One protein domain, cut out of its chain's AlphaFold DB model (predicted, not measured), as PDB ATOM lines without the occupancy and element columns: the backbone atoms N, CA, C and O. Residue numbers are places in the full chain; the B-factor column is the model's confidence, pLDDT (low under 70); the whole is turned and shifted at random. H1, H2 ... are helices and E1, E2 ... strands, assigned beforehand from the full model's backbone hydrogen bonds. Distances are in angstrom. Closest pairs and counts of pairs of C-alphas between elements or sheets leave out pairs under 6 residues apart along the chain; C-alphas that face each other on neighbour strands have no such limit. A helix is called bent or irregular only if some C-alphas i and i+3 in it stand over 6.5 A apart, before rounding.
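AT A GLANCE: This is residues 4 to 44 of the 145 residues of the protein "NADH_4Fe-4S domain-containing protein" of Myxococcales bacterium (UniProt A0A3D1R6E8). A small sheet of three short antiparallel strands, order E2 - E1 - E3, has one short helix, H1, set off toward one end of the long axis, with loops joining them. The printed part has 41 residues, in chain order E1, E2, H1, E3, mixed in class, with under half in named elements. It is compact, radius of gyration of the C-alphas 8.9 A, spanning 26 by 21 by 13 A.

IN THESE COORDINATES: E1, residues 4 to 6, begins at C-alpha 4 (44.836, 3.829, -11.609). E2 is residues 13 to 15. E3, residues 40 to 43, is 9.7 A long and ends at C-alpha 43 (49.433, 3.767, -15.447). H1, residues 25 to 31, is 9.7 A long and only just irregular: C-alphas 27 and 30 are 6.6 A apart.

HOW THE PARTS SIT: Inner strand E1 is antiparallel to E3 at 154 degrees, N 5 to O 41 2.9 A, within hydrogen-bond range. E1 and E2 form a hairpin at 144 degrees, N 14 to O 4 2.8 A, also within range. E2, H1 and E3 make a split strand-helix-strand unit, two same-way strands with E1 between them, its crossover right-handed. H1 is only just not on the sheet, with 4 pairs of C-alphas within 10 A; its closest C-alphas to E2 are Leu 31 and Leu 14, 7.8 A. In H1, 1 of 3 O i to N i+4 pairs and 1 of 4 O i to N i+3 pairs are within range.

THE WHOLE: The C-alphas farthest apart, Ala 26 and Ser 44, are 26.4 A apart. The printed part has no cut and no long link; residue 7 is under pLDDT 70.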
ATOM      1  N   LEU A   4      46.091   3.957 -10.866       88.81
ATOM      2  CA  LEU A   4      44.836   3.829 -11.609       88.81
ATOM      3  C   LEU A   4      44.167   5.196 -11.734       88.81
ATOM      4  O   LEU A   4      44.000   5.892 -10.740       88.81
ATOM      5  N   HIS A   5      43.750   5.567 -12.940       89.62
ATOM      6  CA  HIS A   5      42.904   6.737 -13.175       89.62
ATOM      7  C   HIS A   5      41.520   6.251 -13.616       89.62
ATOM      8  O   HIS A   5      41.389   5.573 -14.640       89.62
ATOM      9  N   LEU A   6      40.506   6.534 -12.797       85.94
ATOM     10  CA  LEU A   6      39.121   6.104 -13.002       85.94
ATOM     11  C   LEU A   6      38.297   7.215 -13.673       85.94
ATOM     12  O   LEU A   6      38.636   8.381 -13.573       85.94
ATOM     13  N   GLY A   7      37.220   6.879 -14.376       67.69
ATOM     14  CA  GLY A   7      36.115   7.806 -14.648       67.69
ATOM     15  C   GLY A   7      36.354   9.047 -15.506       67.69
ATOM     16  O   GLY A   7      35.473   9.906 -15.571       67.69
ATOM     17  N   GLY A   8      37.465   9.107 -16.240       70.12
ATOM     18  CA  GLY A   8      37.810  10.228 -17.119       70.12
ATOM     19  C   GLY A   8      38.551  11.346 -16.382       70.12
ATOM     20  O   GLY A   8      38.716  11.282 -15.173       70.12
ATOM     21  N   ALA A   9      38.980  12.376 -17.120       70.00
ATOM     22  CA  ALA A   9      39.965  13.395 -16.718       70.00
ATOM     23  C   ALA A   9      39.718  14.144 -15.387       70.00
ATOM     24  O   ALA A   9      40.520  14.982 -15.021       70.00
ATOM     25  N   ALA A  10      38.610  13.915 -14.677       79.00
ATOM     26  CA  ALA A  10      38.229  14.630 -13.459       79.00
ATOM     27  C   ALA A  10      38.289  13.790 -12.166       79.00
ATOM     28  O   ALA A  10      37.926  14.311 -11.110       79.00
ATOM     29  N   SER A  11      38.694  12.518 -12.221       90.19
ATOM     30  CA  SER A  11      38.843  11.671 -11.027       90.19
ATOM     31  C   SER A  11      40.257  11.748 -10.456       90.19
ATOM     32  O   SER A  11      41.227  11.948 -11.180       90.19
ATOM     33  N   ALA A  12      40.403  11.503  -9.155       93.19
ATOM     34  CA  ALA A  12      41.715  11.308  -8.554       93.19
ATOM     35  C   ALA A  12      42.416  10.045  -9.093       93.19
ATOM     36  O   ALA A  12      41.771   9.039  -9.413       93.19
ATOM     37  N   TYR A  13      43.749  10.090  -9.121       94.19
ATOM     38  CA  TYR A  13      44.619   8.939  -9.347       94.19
ATOM     39  C   TYR A  13      44.717   8.106  -8.068       94.19
ATOM     40  O   TYR A  13      45.067   8.626  -7.009       94.19
ATOM     41  N   LEU A  14      44.447   6.808  -8.155       93.62
ATOM     42  CA  LEU A  14      44.615   5.856  -7.062       93.62
ATOM     43  C   LEU A  14      46.025   5.261  -7.071       93.62
ATOM     44  O   LEU A  14      46.556   4.924  -8.133       93.62
ATOM     45  N   ALA A  15      46.620   5.125  -5.889       92.25
ATOM     46  CA  ALA A  15      47.901   4.463  -5.685       92.25
ATOM     47  C   ALA A  15      47.747   2.934  -5.611       92.25
ATOM     48  O   ALA A  15      46.643   2.394  -5.537       92.25
ATOM     49  N   GLY A  16      48.874   2.219  -5.677       88.56
ATOM     50  CA  GLY A  16      48.900   0.753  -5.728       88.56
ATOM     51  C   GLY A  16      48.249   0.060  -4.523       88.56
ATOM     52  O   GLY A  16      47.727  -1.035  -4.665       88.56
ATOM     53  N   ASP A  17      48.239   0.706  -3.362       89.31
ATOM     54  CA  ASP A  17      47.583   0.246  -2.132       89.31
ATOM     55  C   ASP A  17      46.063   0.502  -2.108       89.31
ATOM     56  O   ASP A  17      45.377   0.052  -1.196       89.31
ATOM     57  N   GLN A  18      45.524   1.190  -3.119       90.69
ATOM     58  CA  GLN A  18      44.105   1.545  -3.244       90.69
ATOM     59  C   GLN A  18      43.390   0.767  -4.362       90.69
ATOM     60  O   GLN A  18      42.204   0.990  -4.599       90.69
ATOM     61  N   ILE A  19      44.079  -0.133  -5.071       88.62
ATOM     62  CA  ILE A  19      43.539  -0.811  -6.265       88.62
ATOM     63  C   ILE A  19      42.389  -1.777  -5.969       88.62
ATOM     64  O   ILE A  19      41.560  -2.009  -6.842       88.62
ATOM     65  N   ASP A  20      42.326  -2.302  -4.745       90.88
ATOM     66  CA  ASP A  20      41.260  -3.204  -4.297       90.88
ATOM     67  C   ASP A  20      40.015  -2.441  -3.808       90.88
ATOM     68  O   ASP A  20      39.064  -3.046  -3.311       90.88
ATOM     69  N   THR A  21      40.001  -1.106  -3.933       92.12
ATOM     70  CA  THR A  21      38.833  -0.291  -3.585       92.12
ATOM     71  C   THR A  21      37.653  -0.675  -4.483       92.12
ATOM     72  O   THR A  21      37.792  -0.640  -5.711       92.12
ATOM     73  N   PRO A  22      36.481  -1.009  -3.911       92.69
ATOM     74  CA  PRO A  22      35.278  -1.264  -4.691       92.69
ATOM     75  C   PRO A  22      34.959  -0.114  -5.651       92.69
ATOM     76  O   PRO A  22      35.050   1.061  -5.296       92.69
ATOM     77  N   LEU A  23      34.569  -0.455  -6.881       89.38
ATOM     78  CA  LEU A  23      34.149   0.517  -7.891       89.38
ATOM     79  C   LEU A  23      32.695   0.938  -7.646       89.38
ATOM     80  O   LEU A  23      31.807   0.640  -8.443       89.38
ATOM     81  N   ASP A  24      32.464   1.610  -6.523       89.50
ATOM     82  CA  ASP A  24      31.221   2.292  -6.172       89.50
ATOM     83  C   ASP A  24      31.531   3.696  -5.626       89.50
ATOM     84  O   ASP A  24      32.597   3.946  -5.059       89.50
ATOM     85  N   ASP A  25      30.620   4.648  -5.833       86.50
ATOM     86  CA  ASP A  25      30.867   6.050  -5.469       86.50
ATOM     87  C   ASP A  25      31.024   6.255  -3.950       86.50
ATOM     88  O   ASP A  25      31.673   7.213  -3.527       86.50
ATOM     89  N   ALA A  26      30.469   5.364  -3.119       91.44
ATOM     90  CA  ALA A  26      30.590   5.460  -1.666       91.44
ATOM     91  C   ALA A  26      32.003   5.083  -1.192       91.44
ATOM     92  O   ALA A  26      32.535   5.730  -0.290       91.44
ATOM     93  N   ALA A  27      32.622   4.082  -1.820       93.00
ATOM     94  CA  ALA A  27      34.002   3.685  -1.562       93.00
ATOM     95  C   ALA A  27      35.022   4.659  -2.180       93.00
ATOM     96  O   ALA A  27      36.049   4.952  -1.566       93.00
ATOM     97  N   LEU A  28      34.736   5.192  -3.373       92.00
ATOM     98  CA  LEU A  28      35.655   6.069  -4.109       92.00
ATOM     99  C   LEU A  28      35.608   7.536  -3.658       92.00
ATOM    100  O   LEU A  28      36.637   8.217  -3.683       92.00
ATOM    101  N   GLY A  29      34.448   8.022  -3.211       90.75
ATOM    102  CA  GLY A  29      34.242   9.413  -2.797       90.75
ATOM    103  C   GLY A  29      35.242   9.920  -1.745       90.75
ATOM    104  O   GLY A  29      35.819  10.991  -1.949       90.75
ATOM    105  N   PRO A  30      35.532   9.166  -0.663       92.19
ATOM    106  CA  PRO A  30      36.562   9.528   0.316       92.19
ATOM    107  C   PRO A  30      37.973   9.659  -0.274       92.19
ATOM    108  O   PRO A  30      38.807  10.373   0.277       92.19
ATOM    109  N   LEU A  31      38.243   8.999  -1.403       91.62
ATOM    110  CA  LEU A  31      39.505   9.085  -2.134       91.62
ATOM    111  C   LEU A  31      39.489  10.197  -3.192       91.62
ATOM    112  O   LEU A  31      40.412  10.268  -4.002       91.62
ATOM    113  N   GLY A  32      38.449  11.033  -3.260       89.38
ATOM    114  CA  GLY A  32      38.288  12.024  -4.330       89.38
ATOM    115  C   GLY A  32      38.211  11.398  -5.729       89.38
ATOM    116  O   GLY A  32      38.416  12.085  -6.728       89.38
ATOM    117  N   ALA A  33      37.964  10.091  -5.806       91.50
ATOM    118  CA  ALA A  33      37.799   9.362  -7.047       91.50
ATOM    119  C   ALA A  33      36.309   9.142  -7.321       91.50
ATOM    120  O   ALA A  33      35.474   9.189  -6.416       91.50
ATOM    121  N   CYS A  34      35.968   8.890  -8.576       89.56
ATOM    122  CA  CYS A  34      34.620   8.489  -8.956       89.56
ATOM    123  C   CYS A  34      34.667   7.564 -10.172       89.56
ATOM    124  O   CYS A  34      35.636   7.561 -10.932       89.56
ATOM    125  N   ILE A  35      33.609   6.773 -10.370       87.94
ATOM    126  CA  ILE A  35      33.541   5.855 -11.519       87.94
ATOM    127  C   ILE A  35      33.425   6.624 -12.832       87.94
ATOM    128  O   ILE A  35      33.912   6.154 -13.858       87.94
ATOM    129  N   GLY A  36      32.754   7.780 -12.815       83.38
ATOM    130  CA  GLY A  36      32.539   8.632 -13.981       83.38
ATOM    131  C   GLY A  36      31.992   7.860 -15.185       83.38
ATOM    132  O   GLY A  36      30.915   7.274 -15.127       83.38
ATOM    133  N   SER A  37      32.745   7.857 -16.286       85.44
ATOM    134  CA  SER A  37      32.395   7.157 -17.532       85.44
ATOM    135  C   SER A  37      32.570   5.629 -17.501       85.44
ATOM    136  O   SER A  37      32.323   4.976 -18.513       85.44
ATOM    137  N   GLY A  38      33.038   5.051 -16.391       85.38
ATOM    138  CA  GLY A  38      33.385   3.629 -16.292       85.38
ATOM    139  C   GLY A  38      34.727   3.266 -16.939       85.38
ATOM    140  O   GLY A  38      35.061   2.088 -17.042       85.38
ATOM    141  N   ALA A  39      35.510   4.256 -17.381       87.81
ATOM    142  CA  ALA A  39      36.857   4.034 -17.892       87.81
ATOM    143  C   ALA A  39      37.844   3.759 -16.745       87.81
ATOM    144  O   ALA A  39      37.846   4.465 -15.739       87.81
ATOM    145  N   VAL A  40      38.720   2.768 -16.931       89.38
ATOM    146  CA  VAL A  40      39.813   2.451 -16.003       89.38
ATOM    147  C   VAL A  40      41.122   2.475 -16.776       89.38
ATOM    148  O   VAL A  40      41.324   1.684 -17.698       89.38
ATOM    149  N   VAL A  41      42.017   3.392 -16.412       90.56
ATOM    150  CA  VAL A  41      43.329   3.542 -17.045       90.56
ATOM    151  C   VAL A  41      44.410   3.120 -16.060       90.56
ATOM    152  O   VAL A  41      44.628   3.778 -15.045       90.56
ATOM    153  N   ALA A  42      45.112   2.032 -16.380       90.88
ATOM    154  CA  ALA A  42      46.278   1.592 -15.625       90.88
ATOM    155  C   ALA A  42      47.542   2.315 -16.109       90.88
ATOM    156  O   ALA A  42      47.918   2.243 -17.281       90.88
ATOM    157  N   VAL A  43      48.217   3.000 -15.192       90.38
ATOM    158  CA  VAL A  43      49.433   3.767 -15.447       90.38
ATOM    159  C   VAL A  43      50.636   2.980 -14.949       90.38
ATOM    160  O   VAL A  43      50.782   2.716 -13.757       90.38
ATOM    161  N   SER A  44      51.508   2.601 -15.884       87.75
ATOM    162  CA  SER A  44      52.729   1.852 -15.589       87.75
ATOM    163  C   SER A  44      53.695   2.646 -14.713       87.75
ATOM    164  O   SER A  44      53.820   3.860 -14.838       87.75
TER     165      SER A  44